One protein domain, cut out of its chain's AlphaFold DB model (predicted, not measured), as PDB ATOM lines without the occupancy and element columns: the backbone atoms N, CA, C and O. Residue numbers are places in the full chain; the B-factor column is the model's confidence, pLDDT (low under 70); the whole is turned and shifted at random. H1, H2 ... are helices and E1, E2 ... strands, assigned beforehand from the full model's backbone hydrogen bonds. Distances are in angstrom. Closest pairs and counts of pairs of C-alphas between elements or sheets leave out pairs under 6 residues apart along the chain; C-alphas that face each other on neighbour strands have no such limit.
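What this domain is: This is residues 4 to 147 of the 178 residues of an uncharacterized protein of Candidatus Ordinivivax streblomastigis (UniProt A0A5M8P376). A twisted sheet of five antiparallel strands has one long helix, H2, slanting over one of its faces with residues 52 to 62, and a second helix, H5, crosses H2 without being on the sheet. The short helix H1 covers part of the opposite face, over E3, while a link with the short helices H3 and H4 leads from the edge strand E5 to H5. The printed part has 144 residues with five named helices and five named strands, along the chain E1, H1, E2, E3, H2, E4, E5, H3, H4, H5; the sheet's order is E1, E3, E2, E4, E5. The class is mixed, helices and strands; the whole is compact, with a radius of gyration of the C-alphas of 15.3 A, and rounded, spanning 41 by 34 by 29 A.

How they stand to each other: E1, residues 4 to 6, is an edge strand and the antiparallel neighbour of E3, residues 33 to 37, with N 4 and O 36 within hydrogen-bond range at 2.8 A. H1, residues 8 to 12, is on the sheet at a height of 7.2 A, only just over E3, on which 3 of its C-alphas fall; the C-alphas of Ala 8 and Ser 33, the closest of H1 and E3, are 4.6 A apart. E2, residues 20 to 25, forms a hairpin with E3, with N 23 and O 35 at 2.9 A. H2, residues 49 to 77, is on the face opposite to H1 at a height of 12.4 A, over E3, E2 and E4, residues 91 to 95. On the local plane it stands at 58 degrees to E2, slantwise to the strands but only just short of across. The closest C-alphas of E3 and H2, those of Phe 37 and Val 59, are 7.4 A apart. E4 is the antiparallel neighbour of E2, with N 22 and O 93 at 2.9 A. E4 forms a hairpin with the edge strand E5, residues 101 to 106, with N 92 and O 105 at 3.0 A. The sheet is twisted: its C-alphas lie up to 4.3 A off the best plane. E1, H1, E2 and E3, H2, E4 are split strand-helix-strand units, two strands running the same way with another between them in the sheet, each with a right-handed crossover. H5, residues 128 to 145, is the hub and touches H2 with its residues 135 to 143 alone, at a steep tilt of 51 degrees, opposite ways; the closest C-alphas, those of Lys 57 and Ala 139, are 5.3 A apart. H3, residues 111 to 114, and H4, residues 121 to 124, each only just touch H5, with 3 pairs of C-alphas within 8 A; the closest are those of Glu 111 and Ala 145, 6.6 A, and of Asp 123 and Gln 131, 7.1 A. Every O i to N i+4 pair is within hydrogen-bond range in H1, 24 of 25 are in H2 and 12 of 14 in H5, while H3 and H4 are too short for such a pair.

Where its parts are: E1 begins at C-alpha 4, (192.792, 191.944, 166.036). E2 is 16.5 A long, E3 13.5 A, E4 13.0 A and E5 13.9 A. H2 runs 41.6 A, from C-alpha 49 at (184.093, 215.504, 163.724) to C-alpha 77. H5 runs 25.3 A and ends at C-alpha 145, (173.731, 207.813, 157.283).

The domain as a whole: The two C-alphas farthest apart, those of Asp 29 and Arg 129, are 43.9 A apart. The printed part has no cut. The links E3 to H2 and H2 to E4 are long. The mean pLDDT of the printed part is 82.5; residues 15 to 16, 108 to 115, 127 to 129 and 147 are under 70.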
ATOM      1  N   SER A   4     192.920 193.218 165.329       88.69
ATOM      2  CA  SER A   4     192.792 191.944 166.036       88.69
ATOM      3  C   SER A   4     191.365 191.427 165.937       88.69
ATOM      4  O   SER A   4     190.402 192.166 166.128       88.69
ATOM      5  N   LYS A   5     191.213 190.132 165.657       89.56
ATOM      6  CA  LYS A   5     189.917 189.458 165.741       89.56
ATOM      7  C   LYS A   5     189.741 188.908 167.150       89.56
ATOM      8  O   LYS A   5     190.616 188.197 167.631       89.56
ATOM      9  N   LEU A   6     188.599 189.196 167.753       89.62
ATOM     10  CA  LEU A   6     188.262 188.806 169.111       89.62
ATOM     11  C   LEU A   6     187.132 187.778 169.099       89.62
ATOM     12  O   LEU A   6     186.120 187.945 168.406       89.62
ATOM     13  N   THR A   7     187.318 186.697 169.851       89.81
ATOM     14  CA  THR A   7     186.247 185.746 170.177       89.81
ATOM     15  C   THR A   7     185.245 186.380 171.143       89.81
ATOM     16  O   THR A   7     185.477 187.471 171.657       89.81
ATOM     17  N   ALA A   8     184.130 185.694 171.408       88.56
ATOM     18  CA  ALA A   8     183.142 186.182 172.366       88.56
ATOM     19  C   ALA A   8     183.718 186.344 173.777       88.56
ATOM     20  O   ALA A   8     183.495 187.361 174.423       88.56
ATOM     21  N   GLU A   9     184.530 185.388 174.227       88.94
ATOM     22  CA  GLU A   9     185.207 185.459 175.524       88.94
ATOM     23  C   GLU A   9     186.193 186.629 175.583       88.94
ATOM     24  O   GLU A   9     186.200 187.382 176.550       88.94
ATOM     25  N   GLN A  10     186.985 186.829 174.525       89.31
ATOM     26  CA  GLN A  10     187.954 187.926 174.455       89.31
ATOM     27  C   GLN A  10     187.276 189.295 174.379       89.31
ATOM     28  O   GLN A  10     187.769 190.251 174.970       89.31
ATOM     29  N   PHE A  11     186.161 189.396 173.654       89.19
ATOM     30  CA  PHE A  11     185.389 190.629 173.560       89.19
ATOM     31  C   PHE A  11     184.718 190.965 174.896       89.19
ATOM     32  O   PHE A  11     184.847 192.091 175.360       89.19
ATOM     33  N   SER A  12     184.100 189.983 175.557       86.25
ATOM     34  CA  SER A  12     183.508 190.153 176.892       86.25
ATOM     35  C   SER A  12     184.546 190.455 177.976       86.25
ATOM     36  O   SER A  12     184.253 191.178 178.924       86.25
ATOM     37  N   ALA A  13     185.761 189.914 177.848       86.19
ATOM     38  CA  ALA A  13     186.877 190.207 178.745       86.19
ATOM     39  C   ALA A  13     187.540 191.564 178.459       86.19
ATOM     40  O   ALA A  13     188.356 192.028 179.258       86.19
ATOM     41  N   MET A  14     187.222 192.204 177.330       82.19
ATOM     42  CA  MET A  14     187.738 193.528 177.026       82.19
ATOM     43  C   MET A  14     187.081 194.529 177.979       82.19
ATOM     44  O   MET A  14     185.868 194.729 177.958       82.19
ATOM     45  N   SER A  15     187.881 195.160 178.840       66.94
ATOM     46  CA  SER A  15     187.394 196.248 179.689       66.94
ATOM     47  C   SER A  15     186.806 197.359 178.821       66.94
ATOM     48  O   SER A  15     187.336 197.622 177.745       66.94
ATOM     49  N   SER A  16     185.810 198.090 179.320       68.69
ATOM     50  CA  SER A  16     185.201 199.242 178.631       68.69
ATOM     51  C   SER A  16     186.179 200.374 178.265       68.69
ATOM     52  O   SER A  16     185.786 201.308 177.577       68.69
ATOM     53  N   ASN A  17     187.439 200.293 178.702       70.19
ATOM     54  CA  ASN A  17     188.498 201.271 178.466       70.19
ATOM     55  C   ASN A  17     189.529 200.749 177.447       70.19
ATOM     56  O   ASN A  17     190.717 200.659 177.753       70.19
ATOM     57  N   PHE A  18     189.090 200.353 176.254       84.12
ATOM     58  CA  PHE A  18     190.003 200.045 175.149       84.12
ATOM     59  C   PHE A  18     190.209 201.279 174.271       84.12
ATOM     60  O   PHE A  18     189.330 202.130 174.176       84.12
ATOM     61  N   SER A  19     191.362 201.371 173.612       88.25
ATOM     62  CA  SER A  19     191.647 202.425 172.640       88.25
ATOM     63  C   SER A  19     191.255 201.979 171.229       88.25
ATOM     64  O   SER A  19     191.364 200.801 170.874       88.25
ATOM     65  N   GLY A  20     190.791 202.916 170.405       89.75
ATOM     66  CA  GLY A  20     190.552 202.677 168.983       89.75
ATOM     67  C   GLY A  20     189.107 202.331 168.619       89.75
ATOM     68  O   GLY A  20     188.160 202.781 169.267       89.75
ATOM     69  N   VAL A  21     188.929 201.553 167.547       90.94
ATOM     70  CA  VAL A  21     187.606 201.201 167.004       90.94
ATOM     71  C   VAL A  21     187.325 199.726 167.175       90.94
ATOM     72  O   VAL A  21     188.115 198.885 166.754       90.94
ATOM     73  N   VAL A  22     186.149 199.389 167.688       92.25
ATOM     74  CA  VAL A  22     185.672 198.010 167.729       92.25
ATOM     75  C   VAL A  22     184.411 197.862 166.891       92.25
ATOM     76  O   VAL A  22     183.422 198.566 167.084       92.25
ATOM     77  N   LEU A  23     184.455 196.913 165.959       91.44
ATOM     78  CA  LEU A  23     183.301 196.445 165.205       91.44
ATOM     79  C   LEU A  23     182.749 195.203 165.900       91.44
ATOM     80  O   LEU A  23     183.398 194.157 165.901       91.44
ATOM     81  N   GLU A  24     181.566 195.320 166.490       90.94
ATOM     82  CA  GLU A  24     180.870 194.228 167.171       90.94
ATOM     83  C   GLU A  24     179.947 193.496 166.195       90.94
ATOM     84  O   GLU A  24     179.189 194.113 165.446       90.94
ATOM     85  N   TYR A  25     179.975 192.170 166.226       89.19
ATOM     86  CA  TYR A  25     179.160 191.295 165.391       89.19
ATOM     87  C   TYR A  25     178.315 190.380 166.271       89.19
ATOM     88  O   TYR A  25     178.856 189.691 167.141       89.19
ATOM     89  N   ALA A  26     177.009 190.320 165.994       87.75
ATOM     90  CA  ALA A  26     176.108 189.421 166.704       87.75
ATOM     91  C   ALA A  26     176.526 187.956 166.527       87.75
ATOM     92  O   ALA A  26     176.729 187.475 165.407       87.75
ATOM     93  N   GLY A  27     176.644 187.259 167.652       84.31
ATOM     94  CA  GLY A  27     176.764 185.808 167.698       84.31
ATOM     95  C   GLY A  27     175.436 185.141 168.034       84.31
ATOM     96  O   GLY A  27     174.422 185.799 168.262       84.31
ATOM     97  N   LYS A  28     175.446 183.808 168.086       81.75
ATOM     98  CA  LYS A  28     174.322 183.049 168.646       81.75
ATOM     99  C   LYS A  28     174.304 183.220 170.164       81.75
ATOM    100  O   LYS A  28     175.365 183.239 170.788       81.75
ATOM    101  N   ASP A  29     173.108 183.353 170.727       81.12
ATOM    102  CA  ASP A  29     172.875 183.396 172.177       81.12
ATOM    103  C   ASP A  29     173.622 184.534 172.900       81.12
ATOM    104  O   ASP A  29     174.049 184.390 174.040       81.12
ATOM    105  N   GLY A  30     173.821 185.671 172.221       77.12
ATOM    106  CA  GLY A  30     174.506 186.839 172.790       77.12
ATOM    107  C   GLY A  30     176.035 186.729 172.844       77.12
ATOM    108  O   GLY A  30     176.689 187.642 173.342       77.12
ATOM    109  N   ASN A  31     176.623 185.660 172.292       85.75
ATOM    110  CA  ASN A  31     178.076 185.468 172.205       85.75
ATOM    111  C   ASN A  31     178.693 186.330 171.094       85.75
ATOM    112  O   ASN A  31     179.184 185.824 170.078       85.75
ATOM    113  N   ASN A  32     178.620 187.647 171.261       90.31
ATOM    114  CA  ASN A  32     179.056 188.604 170.254       90.31
ATOM    115  C   ASN A  32     180.573 188.557 170.087       90.31
ATOM    116  O   ASN A  32     181.322 188.523 171.055       90.31
ATOM    117  N   SER A  33     181.027 188.555 168.839       90.62
ATOM    118  CA  SER A  33     182.452 188.588 168.489       90.62
ATOM    119  C   SER A  33     182.820 189.962 167.960       90.62
ATOM    120  O   SER A  33     181.936 190.720 167.561       90.62
ATOM    121  N   ALA A  34     184.109 190.283 167.894       91.94
ATOM    122  CA  ALA A  34     184.516 191.612 167.466       91.94
ATOM    123  C   ALA A  34     185.758 191.624 166.574       91.94
ATOM    124  O   ALA A  34     186.560 190.688 166.557       91.94
ATOM    125  N   ILE A  35     185.913 192.705 165.813       91.69
ATOM    126  CA  ILE A  35     187.184 193.090 165.201       91.69
ATOM    127  C   ILE A  35     187.596 194.413 165.832       91.69
ATOM    128  O   ILE A  35     186.865 195.397 165.755       91.69
ATOM    129  N   HIS A  36     188.765 194.421 166.454       92.56
ATOM    130  CA  HIS A  36     189.344 195.575 167.119       92.56
ATOM    131  C   HIS A  36     190.442 196.179 166.252       92.56
ATOM    132  O   HIS A  36     191.375 195.483 165.864       92.56
ATOM    133  N   PHE A  37     190.318 197.464 165.950       92.06
ATOM    134  CA  PHE A  37     191.295 198.294 165.264       92.06
ATOM    135  C   PHE A  37     191.956 199.212 166.299       92.06
ATOM    136  O   PHE A  37     191.265 199.992 166.952       92.06
ATOM    137  N   PHE A  38     193.274 199.125 166.452       89.69
ATOM    138  CA  PHE A  38     194.045 199.811 167.495       89.69
ATOM    139  C   PHE A  38     195.330 200.434 166.942       89.69
ATOM    140  O   PHE A  38     195.822 200.031 165.886       89.69
ATOM    141  N   GLY A  39     195.886 201.408 167.661       88.56
ATOM    142  CA  GLY A  39     197.021 202.219 167.223       88.56
ATOM    143  C   GLY A  39     196.608 203.570 166.634       88.56
ATOM    144  O   GLY A  39     195.433 203.831 166.384       88.56
ATOM    145  N   VAL A  40     197.604 204.425 166.380       88.56
ATOM    146  CA  VAL A  40     197.440 205.864 166.074       88.56
ATOM    147  C   VAL A  40     196.448 206.179 164.943       88.56
ATOM    148  O   VAL A  40     195.760 207.201 164.962       88.56
ATOM    149  N   ASP A  41     196.323 205.286 163.962       88.19
ATOM    150  CA  ASP A  41     195.417 205.465 162.826       88.19
ATOM    151  C   ASP A  41     193.940 205.235 163.183       88.19
ATOM    152  O   ASP A  41     193.058 205.711 162.467       88.19
ATOM    153  N   TYR A  42     193.660 204.530 164.277       90.00
ATOM    154  CA  TYR A  42     192.313 204.120 164.683       90.00
ATOM    155  C   TYR A  42     191.886 204.715 166.026       90.00
ATOM    156  O   TYR A  42     190.715 204.641 166.378       90.00
ATOM    157  N   GLU A  43     192.811 205.321 166.761       89.75
ATOM    158  CA  GLU A  43     192.562 205.981 168.039       89.75
ATOM    159  C   GLU A  43     192.212 207.451 167.815       89.75
ATOM    160  O   GLU A  43     192.974 208.199 167.196       89.75
ATOM    161  N   ALA A  44     191.039 207.869 168.294       85.19
ATOM    162  CA  ALA A  44     190.630 209.265 168.222       85.19
ATOM    163  C   ALA A  44     191.419 210.088 169.252       85.19
ATOM    164  O   ALA A  44     191.454 209.748 170.431       85.19
ATOM    165  N   THR A  45     192.022 211.198 168.833       85.75
ATOM    166  CA  THR A  45     192.763 212.093 169.747       85.75
ATOM    167  C   THR A  45     191.843 213.097 170.452       85.75
ATOM    168  O   THR A  45     192.237 213.759 171.410       85.75
ATOM    169  N   GLY A  46     190.592 213.207 169.998       80.69
ATOM    170  CA  GLY A  46     189.580 214.088 170.562       80.69
ATOM    171  C   GLY A  46     188.176 213.765 170.055       80.69
ATOM    172  O   GLY A  46     187.986 212.969 169.137       80.69
ATOM    173  N   LYS A  47     187.169 214.411 170.650       81.62
ATOM    174  CA  LYS A  47     185.741 214.230 170.322       81.62
ATOM    175  C   LYS A  47     185.292 215.186 169.206       81.62
ATOM    176  O   LYS A  47     184.232 215.801 169.298       81.62
ATOM    177  N   THR A  48     186.120 215.361 168.176       82.06
ATOM    178  CA  THR A  48     185.838 216.258 167.042       82.06
ATOM    179  C   THR A  48     185.338 215.476 165.831       82.06
ATOM    180  O   THR A  48     185.612 214.286 165.677       82.06
ATOM    181  N   GLN A  49     184.597 216.140 164.943       78.69
ATOM    182  CA  GLN A  49     184.093 215.504 163.724       78.69
ATOM    183  C   GLN A  49     185.228 215.048 162.793       78.69
ATOM    184  O   GLN A  49     185.134 213.966 162.216       78.69
ATOM    185  N   ASP A  50     186.304 215.831 162.690       84.81
ATOM    186  CA  ASP A  50     187.441 215.522 161.818       84.81
ATOM    187  C   ASP A  50     188.206 214.280 162.282       84.81
ATOM    188  O   ASP A  50     188.547 213.423 161.463       84.81
ATOM    189  N   GLU A  51     188.407 214.127 163.594       85.94
ATOM    190  CA  GLU A  51     189.043 212.935 164.165       85.94
ATOM    191  C   GLU A  51     188.191 211.686 163.945       85.94
ATOM    192  O   GLU A  51     188.695 210.635 163.546       85.94
ATOM    193  N   MET A  52     186.876 211.809 164.104       82.44
ATOM    194  CA  MET A  52     185.949 210.705 163.862       82.44
ATOM    195  C   MET A  52     185.919 210.298 162.389       82.44
ATOM    196  O   MET A  52     185.940 209.107 162.075       82.44
ATOM    197  N   LEU A  53     185.938 211.273 161.477       85.56
ATOM    198  CA  LEU A  53     186.034 211.013 160.045       85.56
ATOM    199  C   LEU A  53     187.369 210.364 159.680       85.56
ATOM    200  O   LEU A  53     187.377 209.430 158.878       85.56
ATOM    201  N   ARG A  54     188.483 210.804 160.272       89.69
ATOM    202  CA  ARG A  54     189.806 210.195 160.071       89.69
ATOM    203  C   ARG A  54     189.796 208.724 160.477       89.69
ATOM    204  O   ARG A  54     190.156 207.869 159.669       89.69
ATOM    205  N   VAL A  55     189.344 208.436 161.693       89.38
ATOM    206  CA  VAL A  55     189.320 207.086 162.261       89.38
ATOM    207  C   VAL A  55     188.406 206.158 161.450       89.38
ATOM    208  O   VAL A  55     188.827 205.077 161.037       89.38
ATOM    209  N   VAL A  56     187.186 206.599 161.123       87.94
ATOM    210  CA  VAL A  56     186.250 205.831 160.282       87.94
ATOM    211  C   VAL A  56     186.820 205.584 158.887       87.94
ATOM    212  O   VAL A  56     186.790 204.455 158.389       87.94
ATOM    213  N   LYS A  57     187.388 206.617 158.259       88.94
ATOM    214  CA  LYS A  57     188.021 206.508 156.941       88.94
ATOM    215  C   LYS A  57     189.149 205.479 156.954       88.94
ATOM    216  O   LYS A  57     189.267 204.711 156.004       88.94
ATOM    217  N   ASN A  58     189.950 205.439 158.014       90.69
ATOM    218  CA  ASN A  58     191.034 204.472 158.149       90.69
ATOM    219  C   ASN A  58     190.507 203.038 158.298       90.69
ATOM    220  O   ASN A  58     191.030 202.132 157.646       90.69
ATOM    221  N   VAL A  59     189.424 202.819 159.054       89.62
ATOM    222  CA  VAL A  59     188.758 201.501 159.135       89.62
ATOM    223  C   VAL A  59     188.243 201.051 157.765       89.62
ATOM    224  O   VAL A  59     188.453 199.898 157.373       89.62
ATOM    225  N   MET A  60     187.605 201.946 157.006       87.38
ATOM    226  CA  MET A  60     187.131 201.638 155.651       87.38
ATOM    227  C   MET A  60     188.291 201.343 154.703       87.38
ATOM    228  O   MET A  60     188.274 200.342 153.988       87.38
ATOM    229  N   LEU A  61     189.340 202.165 154.744       88.44
ATOM    230  CA  LEU A  61     190.532 201.970 153.930       88.44
ATOM    231  C   LEU A  61     191.171 200.601 154.196       88.44
ATOM    232  O   LEU A  61     191.540 199.913 153.247       88.44
ATOM    233  N   ALA A  62     191.239 200.167 155.457       89.19
ATOM    234  CA  ALA A  62     191.752 198.848 155.814       89.19
ATOM    235  C   ALA A  62     190.940 197.708 155.175       89.19
ATOM    236  O   ALA A  62     191.525 196.764 154.637       89.19
ATOM    237  N   HIS A  63     189.606 197.806 155.169       88.12
ATOM    238  CA  HIS A  63     188.742 196.830 154.494       88.12
ATOM    239  C   HIS A  63     189.001 196.799 152.989       88.12
ATOM    240  O   HIS A  63     189.160 195.727 152.402       88.12
ATOM    241  N   TRP A  64     189.097 197.973 152.369       87.94
ATOM    242  CA  TRP A  64     189.218 198.098 150.922       87.94
ATOM    243  C   TRP A  64     190.584 197.627 150.422       87.94
ATOM    244  O   TRP A  64     190.647 196.831 149.486       87.94
ATOM    245  N   LEU A  65     191.669 198.026 151.094       87.94
ATOM    246  CA  LEU A  65     193.027 197.570 150.785       87.94
ATOM    247  C   LEU A  65     193.175 196.060 150.976       87.94
ATOM    248  O   LEU A  65     193.751 195.383 150.126       87.94
ATOM    249  N   THR A  66     192.613 195.515 152.061       88.62
ATOM    250  CA  THR A  66     192.630 194.064 152.301       88.62
ATOM    251  C   THR A  66     191.890 193.327 151.190       88.62
ATOM    252  O   THR A  66     192.362 192.287 150.727       88.62
ATOM    253  N   LYS A  67     190.751 193.860 150.730       87.62
ATOM    254  CA  LYS A  67     189.976 193.231 149.660       87.62
ATOM    255  C   LYS A  67     190.672 193.317 148.304       87.62
ATOM    256  O   LYS A  67     190.703 192.320 147.592       87.62
ATOM    257  N   ALA A  68     191.265 194.462 147.973       87.19
ATOM    258  CA  ALA A  68     192.058 194.624 146.758       87.19
ATOM    259  C   ALA A  68     193.227 193.628 146.723       87.19
ATOM    260  O   ALA A  68     193.417 192.930 145.728       87.19
ATOM    261  N   LYS A  69     193.949 193.485 147.845       87.69
ATOM    262  CA  LYS A  69     195.062 192.537 147.943       87.69
ATOM    263  C   LYS A  69     194.606 191.080 147.888       87.69
ATOM    264  O   LYS A  69     195.295 190.257 147.298       87.69
ATOM    265  N   GLU A  70     193.451 190.749 148.471       87.25
ATOM    266  CA  GLU A  70     192.847 189.420 148.312       87.25
ATOM    267  C   GLU A  70     192.600 189.108 146.832       87.25
ATOM    268  O   GLU A  70     192.968 188.025 146.388       87.25
ATOM    269  N   THR A  71     192.009 190.035 146.073       85.44
ATOM    270  CA  THR A  71     191.731 189.842 144.640       85.44
ATOM    271  C   THR A  71     193.014 189.569 143.854       85.44
ATOM    272  O   THR A  71     193.086 188.550 143.174       85.44
ATOM    273  N   GLU A  72     194.053 190.392 144.034       85.75
ATOM    274  CA  GLU A  72     195.370 190.206 143.397       85.75
ATOM    275  C   GLU A  72     195.981 188.830 143.730       85.75
ATOM    276  O   GLU A  72     196.450 188.094 142.864       85.75
ATOM    277  N   LEU A  73     195.943 188.436 145.005       85.56
ATOM    278  CA  LEU A  73     196.509 187.164 145.454       85.56
ATOM    279  C   LEU A  73     195.711 185.948 144.963       85.56
ATOM    280  O   LEU A  73     196.276 184.866 144.788       85.56
ATOM    281  N   ARG A  74     194.403 186.105 144.738       84.75
ATOM    282  CA  ARG A  74     193.551 185.043 144.198       84.75
ATOM    283  C   ARG A  74     193.792 184.793 142.718       84.75
ATOM    284  O   ARG A  74     193.738 183.633 142.326       84.75
ATOM    285  N   GLU A  75     194.112 185.822 141.939       83.06
ATOM    286  CA  GLU A  75     194.517 185.655 140.534       83.06
ATOM    287  C   GLU A  75     195.755 184.760 140.409       83.06
ATOM    288  O   GLU A  75     195.852 183.963 139.481       83.06
ATOM    289  N   SER A  76     196.671 184.844 141.378       78.12
ATOM    290  CA  SER A  76     197.903 184.051 141.375       78.12
ATOM    291  C   SER A  76     197.760 182.665 142.015       78.12
ATOM    292  O   SER A  76     198.523 181.775 141.658       78.12
ATOM    293  N   ASN A  77     196.854 182.469 142.990       74.50
ATOM    294  CA  ASN A  77     196.849 181.240 143.801       74.50
ATOM    295  C   ASN A  77     195.492 180.739 144.341       74.50
ATOM    296  O   ASN A  77     195.515 179.735 145.041       74.50
ATOM    297  N   ASP A  78     194.351 181.393 144.068       74.62
ATOM    298  CA  ASP A  78     192.935 181.144 144.485       74.62
ATOM    299  C   ASP A  78     192.602 180.579 145.900       74.62
ATOM    300  O   ASP A  78     191.445 180.578 146.320       74.62
ATOM    301  N   GLY A  79     193.570 180.191 146.726       77.69
ATOM    302  CA  GLY A  79     193.403 179.662 148.080       77.69
ATOM    303  C   GLY A  79     193.400 180.738 149.167       77.69
ATOM    304  O   GLY A  79     193.283 180.424 150.350       77.69
ATOM    305  N   ILE A  80     193.533 182.013 148.794       82.12
ATOM    306  CA  ILE A  80     193.650 183.132 149.736       82.12
ATOM    307  C   ILE A  80     192.288 183.813 149.912       82.12
ATOM    308  O   ILE A  80     191.551 184.038 148.952       82.12
ATOM    309  N   ARG A  81     191.926 184.125 151.162       76.88
ATOM    310  CA  ARG A  81     190.675 184.809 151.538       76.88
ATOM    311  C   ARG A  81     190.950 185.850 152.619       76.88
ATOM    312  O   ARG A  81     191.738 185.587 153.532       76.88
ATOM    313  N   CYS A  82     190.277 187.004 152.556       79.62
ATOM    314  CA  CYS A  82     190.365 187.996 153.624       79.62
ATOM    315  C   CYS A  82     189.780 187.442 154.934       79.62
ATOM    316  O   CYS A  82     188.823 186.665 154.945       79.62
ATOM    317  N   LYS A  83     190.387 187.824 156.062       79.44
ATOM    318  CA  LYS A  83     189.899 187.459 157.403       79.44
ATOM    319  C   LYS A  83     188.984 188.523 158.014       79.44
ATOM    320  O   LYS A  83     188.317 188.233 159.007       79.44
ATOM    321  N   LEU A  84     188.941 189.721 157.421       83.38
ATOM    322  CA  LEU A  84     187.964 190.751 157.764       83.38
ATOM    323  C   LEU A  84     186.566 190.274 157.372       83.38
ATOM    324  O   LEU A  84     186.375 189.642 156.333       83.38
ATOM    325  N   ARG A  85     185.581 190.541 158.228       77.00
ATOM    326  CA  ARG A  85     184.208 190.109 157.982       77.00
ATOM    327  C   ARG A  85     183.542 191.029 156.961       77.00
ATOM    328  O   ARG A  85     183.545 192.241 157.124       77.00
ATOM    329  N   ALA A  86     182.930 190.427 155.943       74.12
ATOM    330  CA  ALA A  86     182.079 191.136 154.987       74.12
ATOM    331  C   ALA A  86     180.661 191.400 155.527       74.12
ATOM    332  O   ALA A  86     179.954 192.247 154.992       74.12
ATOM    333  N   SER A  87     180.242 190.673 156.568       80.50
ATOM    334  CA  SER A  87     178.961 190.896 157.240       80.50
ATOM    335  C   SER A  87     178.915 192.277 157.887       80.50
ATOM    336  O   SER A  87     179.945 192.774 158.343       80.50
ATOM    337  N   THR A  88     177.727 192.861 157.998       80.25
ATOM    338  CA  THR A  88     177.546 194.142 158.684       80.25
ATOM    339  C   THR A  88     177.732 193.971 160.198       80.25
ATOM    340  O   THR A  88     177.141 193.052 160.775       80.25
ATOM    341  N   PRO A  89     178.556 194.804 160.861       86.81
ATOM    342  CA  PRO A  89     178.571 194.863 162.317       86.81
ATOM    343  C   PRO A  89     177.230 195.358 162.870       86.81
ATOM    344  O   PRO A  89     176.494 196.079 162.201       86.81
ATOM    345  N   VAL A  90     176.933 194.967 164.105       87.62
ATOM    346  CA  VAL A  90     175.735 195.369 164.855       87.62
ATOM    347  C   VAL A  90     175.999 196.637 165.652       87.62
ATOM    348  O   VAL A  90     175.107 197.470 165.769       87.62
ATOM    349  N   LYS A  91     177.225 196.826 166.154       88.88
ATOM    350  CA  LYS A  91     177.641 198.074 166.800       88.88
ATOM    351  C   LYS A  91     179.043 198.485 166.378       88.88
ATOM    352  O   LYS A  91     179.891 197.638 166.091       88.88
ATOM    353  N   ILE A  92     179.279 199.794 166.360       88.69
ATOM    354  CA  ILE A  92     180.616 200.380 166.219       88.69
ATOM    355  C   ILE A  92     180.909 201.172 167.482       88.69
ATOM    356  O   ILE A  92     180.212 202.142 167.776       88.69
ATOM    357  N   HIS A  93     181.958 200.780 168.190       89.00
ATOM    358  CA  HIS A  93     182.465 201.482 169.360       89.00
ATOM    359  C   HIS A  93     183.698 202.273 168.949       89.00
ATOM    360  O   HIS A  93     184.618 201.700 168.368       89.00
ATOM    361  N   ILE A  94     183.724 203.573 169.226       88.06
ATOM    362  CA  ILE A  94     184.886 204.423 168.948       88.06
ATOM    363  C   ILE A  94     185.344 205.057 170.250       88.06
ATOM    364  O   ILE A  94     184.574 205.763 170.911       88.06
ATOM    365  N   HIS A  95     186.597 204.797 170.598       87.44
ATOM    366  CA  HIS A  95     187.236 205.254 171.819       87.44
ATOM    367  C   HIS A  95     188.455 206.121 171.510       87.44
ATOM    368  O   HIS A  95     189.086 206.003 170.453       87.44
ATOM    369  N   THR A  96     188.779 207.003 172.450       85.88
ATOM    370  CA  THR A  96     190.001 207.797 172.384       85.88
ATOM    371  C   THR A  96     191.242 206.956 172.683       85.88
ATOM    372  O   THR A  96     191.150 205.819 173.153       85.88
ATOM    373  N   ASP A  97     192.414 207.533 172.445       81.75
ATOM    374  CA  ASP A  97     193.712 207.025 172.914       81.75
ATOM    375  C   ASP A  97     193.741 206.739 174.431       81.75
ATOM    376  O   ASP A  97     194.371 205.787 174.883       81.75
ATOM    377  N   LYS A  98     192.991 207.517 175.219       80.62
ATOM    378  CA  LYS A  98     192.839 207.360 176.678       80.62
ATOM    379  C   LYS A  98     191.772 206.340 177.091       80.62
ATOM    380  O   LYS A  98     191.534 206.162 178.284       80.62
ATOM    381  N   GLY A  99     191.113 205.691 176.130       77.94
ATOM    382  CA  GLY A  99     190.063 204.701 176.376       77.94
ATOM    383  C   GLY A  99     188.683 205.287 176.685       77.94
ATOM    384  O   GLY A  99     187.760 204.529 176.983       77.94
ATOM    385  N   GLU A 100     188.495 206.607 176.585       82.75
ATOM    386  CA  GLU A 100     187.175 207.215 176.762       82.75
ATOM    387  C   GLU A 100     186.280 206.914 175.562       82.75
ATOM    388  O   GLU A 100     186.670 207.128 174.413       82.75
ATOM    389  N   THR A 101     185.037 206.504 175.814       82.44
ATOM    390  CA  THR A 101     184.044 206.347 174.751       82.44
ATOM    391  C   THR A 101     183.746 207.699 174.108       82.44
ATOM    392  O   THR A 101     183.262 208.629 174.759       82.44
ATOM    393  N   VAL A 102     184.010 207.811 172.806       79.62
ATOM    394  CA  VAL A 102     183.610 208.976 172.011       79.62
ATOM    395  C   VAL A 102     182.166 208.813 171.571       79.62
ATOM    396  O   VAL A 102     181.339 209.697 171.795       79.62
ATOM    397  N   LYS A 103     181.859 207.678 170.934       82.31
ATOM    398  CA  LYS A 103     180.505 207.352 170.487       82.31
ATOM    399  C   LYS A 103     180.358 205.858 170.239       82.31
ATOM    400  O   LYS A 103     181.285 205.208 169.753       82.31
ATOM    401  N   VAL A 104     179.167 205.347 170.527       85.88
ATOM    402  CA  VAL A 104     178.738 204.003 170.144       85.88
ATOM    403  C   VAL A 104     177.586 204.152 169.162       85.88
ATOM    404  O   VAL A 104     176.611 204.844 169.452       85.88
ATOM    405  N   TYR A 105     177.710 203.527 167.997       83.38
ATOM    406  CA  TYR A 105     176.651 203.485 166.994       83.38
ATOM    407  C   TYR A 105     175.972 202.131 167.032       83.38
ATOM    408  O   TYR A 105     176.640 201.109 166.885       83.38
ATOM    409  N   ASP A 106     174.651 202.138 167.184       83.88
ATOM    410  CA  ASP A 106     173.830 200.959 166.946       83.88
ATOM    411  C   ASP A 106     173.471 200.889 165.459       83.88
ATOM    412  O   ASP A 106     172.840 201.791 164.901       83.88
ATOM    413  N   LEU A 107     173.931 199.829 164.804       80.19
ATOM    414  CA  LEU A 107     173.744 199.595 163.381       80.19
ATOM    415  C   LEU A 107     172.591 198.646 163.083       80.19
ATOM    416  O   LEU A 107     172.205 198.561 161.919       80.19
ATOM    417  N   ALA A 108     172.021 197.962 164.081       69.69
ATOM    418  CA  ALA A 108     171.003 196.931 163.864       69.69
ATOM    419  C   ALA A 108     169.802 197.443 163.049       69.69
ATOM    420  O   ALA A 108     169.266 196.725 162.210       69.69
ATOM    421  N   ASN A 109     169.431 198.709 163.263       66.56
ATOM    422  CA  ASN A 109     168.305 199.372 162.601       66.56
ATOM    423  C   ASN A 109     168.736 200.524 161.677       66.56
ATOM    424  O   ASN A 109     167.894 201.296 161.217       66.56
ATOM    425  N   SER A 110     170.038 200.680 161.424       69.81
ATOM    426  CA  SER A 110     170.552 201.737 160.550       69.81
ATOM    427  C   SER A 110     170.423 201.340 159.079       69.81
ATOM    428  O   SER A 110     170.556 200.170 158.720       69.81
ATOM    429  N   GLU A 111     170.253 202.325 158.193       66.62
ATOM    430  CA  GLU A 111     170.373 202.134 156.739       66.62
ATOM    431  C   GLU A 111     171.732 201.528 156.358       66.62
ATOM    432  O   GLU A 111     171.838 200.784 155.382       66.62
ATOM    433  N   TRP A 112     172.746 201.752 157.198       66.12
ATOM    434  CA  TRP A 112     174.072 201.165 157.070       66.12
ATOM    435  C   TRP A 112     174.075 199.633 157.080       66.12
ATOM    436  O   TRP A 112     174.896 199.019 156.393       66.12
ATOM    437  N   ALA A 113     173.120 199.004 157.779       62.75
ATOM    438  CA  ALA A 113     172.966 197.550 157.799       62.75
ATOM    439  C   ALA A 113     172.855 196.947 156.392       62.75
ATOM    440  O   ALA A 113     173.275 195.807 156.176       62.75
ATOM    441  N   LYS A 114     172.325 197.729 155.442       65.25
ATOM    442  CA  LYS A 114     172.039 197.326 154.062       65.25
ATOM    443  C   LYS A 114     173.180 197.616 153.078       65.25
ATOM    444  O   LYS A 114     173.147 197.074 151.979       65.25
ATOM    445  N   ILE A 115     174.159 198.452 153.444       67.38
ATOM    446  CA  ILE A 115     175.263 198.873 152.558       67.38
ATOM    447  C   ILE A 115     176.538 198.066 152.849       67.38
ATOM    448  O   ILE A 115     177.148 197.520 151.932       67.38
ATOM    449  N   GLY A 116     176.910 197.936 154.128       72.00
ATOM    450  CA  GLY A 116     178.120 197.222 154.553       72.00
ATOM    451  C   GLY A 116     179.428 198.020 154.393       72.00
ATOM    452  O   GLY A 116     179.428 199.193 154.041       72.00
ATOM    453  N   LEU A 117     180.566 197.379 154.706       79.00
ATOM    454  CA  LEU A 117     181.904 198.010 154.766       79.00
ATOM    455  C   LEU A 117     182.833 197.652 153.590       79.00
ATOM    456  O   LEU A 117     183.895 198.259 153.429       79.00
ATOM    457  N   MET A 118     182.476 196.636 152.801       82.94
ATOM    458  CA  MET A 118     183.335 196.109 151.738       82.94
ATOM    459  C   MET A 118     183.179 196.908 150.438       82.94
ATOM    460  O   MET A 118     182.059 197.296 150.106       82.94
ATOM    461  N   PRO A 119     184.271 197.128 149.681       82.81
ATOM    462  CA  PRO A 119     184.199 197.823 148.401       82.81
ATOM    463  C   PRO A 119     183.415 197.007 147.371       82.81
ATOM    464  O   PRO A 119     183.460 195.770 147.371       82.81
ATOM    465  N   THR A 120     182.753 197.696 146.445       82.75
ATOM    466  CA  THR A 120     182.157 197.059 145.267       82.75
ATOM    467  C   THR A 120     183.220 196.764 144.206       82.75
ATOM    468  O   THR A 120     184.347 197.258 144.267       82.75
ATOM    469  N   LYS A 121     182.864 195.985 143.177       80.62
ATOM    470  CA  LYS A 121     183.758 195.736 142.033       80.62
ATOM    471  C   LYS A 121     184.199 197.043 141.356       80.62
ATOM    472  O   LYS A 121     185.375 197.206 141.058       80.62
ATOM    473  N   VAL A 122     183.271 197.990 141.199       81.12
ATOM    474  CA  VAL A 122     183.538 199.306 140.598       81.12
ATOM    475  C   VAL A 122     184.526 200.111 141.441       81.12
ATOM    476  O   VAL A 122     185.359 200.825 140.892       81.12
ATOM    477  N   ASP A 123     184.469 199.995 142.769       81.38
ATOM    478  CA  ASP A 123     185.420 200.674 143.658       81.38
ATOM    479  C   ASP A 123     186.837 200.102 143.538       81.38
ATOM    480  O   ASP A 123     187.812 200.850 143.621       81.38
ATOM    481  N   LEU A 124     186.954 198.789 143.310       80.00
ATOM    482  CA  LEU A 124     188.238 198.101 143.147       80.00
ATOM    483  C   LEU A 124     188.916 198.412 141.804       80.00
ATOM    484  O   LEU A 124     190.141 198.459 141.745       80.00
ATOM    485  N   GLU A 125     188.141 198.657 140.747       80.38
ATOM    486  CA  GLU A 125     188.651 199.002 139.409       80.38
ATOM    487  C   GLU A 125     189.156 200.458 139.311       80.38
ATOM    488  O   GLU A 125     189.818 200.832 138.340       80.38
ATOM    489  N   ARG A 126     188.881 201.304 140.317       77.31
ATOM    490  CA  ARG A 126     189.342 202.702 140.345       77.31
ATOM    491  C   ARG A 126     190.835 202.812 140.648       77.31
ATOM    492  O   ARG A 126     191.390 202.062 141.449       77.31
ATOM    493  N   SER A 127     191.467 203.837 140.072       68.81
ATOM    494  CA  SER A 127     192.882 204.146 140.300       68.81
ATOM    495  C   SER A 127     193.175 204.449 141.777       68.81
ATOM    496  O   SER A 127     192.344 205.025 142.480       68.81
ATOM    497  N   ALA A 128     194.391 204.158 142.253       69.38
ATOM    498  CA  ALA A 128     194.800 204.439 143.637       69.38
ATOM    499  C   ALA A 128     194.657 205.926 144.039       69.38
ATOM    500  O   ALA A 128     194.453 206.249 145.215       69.38
ATOM    501  N   ARG A 129     194.741 206.850 143.068       68.44
ATOM    502  CA  ARG A 129     194.517 208.290 143.281       68.44
ATOM    503  C   ARG A 129     193.053 208.582 143.611       68.44
ATOM    504  O   ARG A 129     192.778 209.387 144.501       68.44
ATOM    505  N   ASP A 130     192.139 207.913 142.921       78.50
ATOM    506  CA  ASP A 130     190.699 208.104 143.083       78.50
ATOM    507  C   ASP A 130     190.150 207.296 144.258       78.50
ATOM    508  O   ASP A 130     189.262 207.781 144.952       78.50
ATOM    509  N   GLN A 131     190.751 206.144 144.579       74.06
ATOM    510  CA  GLN A 131     190.395 205.328 145.745       74.06
ATOM    511  C   GLN A 131     190.399 206.144 147.042       74.06
ATOM    512  O   GLN A 131     189.447 206.076 147.811       74.06
ATOM    513  N   LYS A 132     191.410 206.993 147.278       77.50
ATOM    514  CA  LYS A 132     191.455 207.837 148.489       77.50
ATOM    515  C   LYS A 132     190.289 208.828 148.570       77.50
ATOM    516  O   LYS A 132     189.815 209.108 149.672       77.50
ATOM    517  N   LYS A 133     189.853 209.366 147.426       82.69
ATOM    518  CA  LYS A 133     188.704 210.280 147.340       82.69
ATOM    519  C   LYS A 133     187.399 209.516 147.531       82.69
ATOM    520  O   LYS A 133     186.581 209.935 148.338       82.69
ATOM    521  N   THR A 134     187.247 208.371 146.873       81.81
ATOM    522  CA  THR A 134     186.066 207.513 146.999       81.81
ATOM    523  C   THR A 134     185.890 207.005 148.428       81.81
ATOM    524  O   THR A 134     184.794 207.112 148.966       81.81
ATOM    525  N   VAL A 135     186.962 206.557 149.092       83.81
ATOM    526  CA  VAL A 135     186.914 206.146 150.506       83.81
ATOM    527  C   VAL A 135     186.527 207.318 151.407       83.81
ATOM    528  O   VAL A 135     185.760 207.137 152.345       83.81
ATOM    529  N   HIS A 136     187.013 208.533 151.130       83.69
ATOM    530  CA  HIS A 136     186.599 209.715 151.886       83.69
ATOM    531  C   HIS A 136     185.111 210.026 151.693       83.69
ATOM    532  O   HIS A 136     184.404 210.179 152.681       83.69
ATOM    533  N   SER A 137     184.619 210.062 150.453       83.06
ATOM    534  CA  SER A 137     183.194 210.273 150.170       83.06
ATOM    535  C   SER A 137     182.317 209.187 150.799       83.06
ATOM    536  O   SER A 137     181.274 209.502 151.361       83.06
ATOM    537  N   ALA A 138     182.763 207.931 150.775       80.50
ATOM    538  CA  ALA A 138     182.065 206.823 151.413       80.50
ATOM    539  C   ALA A 138     182.062 206.949 152.948       80.50
ATOM    540  O   ALA A 138     181.037 206.701 153.574       80.50
ATOM    541  N   ALA A 139     183.163 207.403 153.556       81.88
ATOM    542  CA  ALA A 139     183.236 207.672 154.994       81.88
ATOM    543  C   ALA A 139     182.346 208.853 155.415       81.88
ATOM    544  O   ALA A 139     181.711 208.799 156.466       81.88
ATOM    545  N   VAL A 140     182.251 209.901 154.591       82.62
ATOM    546  CA  VAL A 140     181.322 211.019 154.819       82.62
ATOM    547  C   VAL A 140     179.874 210.538 154.733       82.62
ATOM    548  O   VAL A 140     179.107 210.791 155.657       82.62
ATOM    549  N   ALA A 141     179.526 209.777 153.692       79.31
ATOM    550  CA  ALA A 141     178.196 209.186 153.545       79.31
ATOM    551  C   ALA A 141     177.858 208.230 154.701       79.31
ATOM    552  O   ALA A 141     176.723 208.206 155.169       79.31
ATOM    553  N   MET A 142     178.845 207.483 155.212       76.00
ATOM    554  CA  MET A 142     178.684 206.645 156.402       76.00
ATOM    555  C   MET A 142     178.323 207.492 157.623       76.00
ATOM    556  O   MET A 142     177.349 207.193 158.306       76.00
ATOM    557  N   LEU A 143     179.073 208.558 157.904       76.19
ATOM    558  CA  LEU A 143     178.768 209.434 159.037       76.19
ATOM    559  C   LEU A 143     177.398 210.116 158.880       76.19
ATOM    560  O   LEU A 143     176.649 210.209 159.852       76.19
ATOM    561  N   GLU A 144     177.033 210.539 157.672       77.44
ATOM    562  CA  GLU A 144     175.720 211.126 157.386       77.44
ATOM    563  C   GLU A 144     174.572 210.125 157.596       77.44
ATOM    564  O   GLU A 144     173.605 210.442 158.290       77.44
ATOM    565  N   ALA A 145     174.708 208.892 157.096       71.12
ATOM    566  CA  ALA A 145     173.731 207.813 157.283       71.12
ATOM    567  C   ALA A 145     173.585 207.402 158.758       71.12
ATOM    568  O   ALA A 145     172.497 207.062 159.225       71.12
ATOM    569  N   LEU A 146     174.668 207.499 159.533       71.94
ATOM    570  CA  LEU A 146     174.649 207.328 160.988       71.94
ATOM    571  C   LEU A 146     174.065 208.545 161.728       71.94
ATOM    572  O   LEU A 146     174.092 208.577 162.960       71.94
ATOM    573  N   LYS A 147     173.536 209.537 160.993       67.19
ATOM    574  CA  LYS A 147     173.027 210.823 161.496       67.19
ATOM    575  C   LYS A 147     174.014 211.468 162.458       67.19
ATOM    576  O   LYS A 147     173.642 211.995 163.507       67.19
TER     577      LYS A 147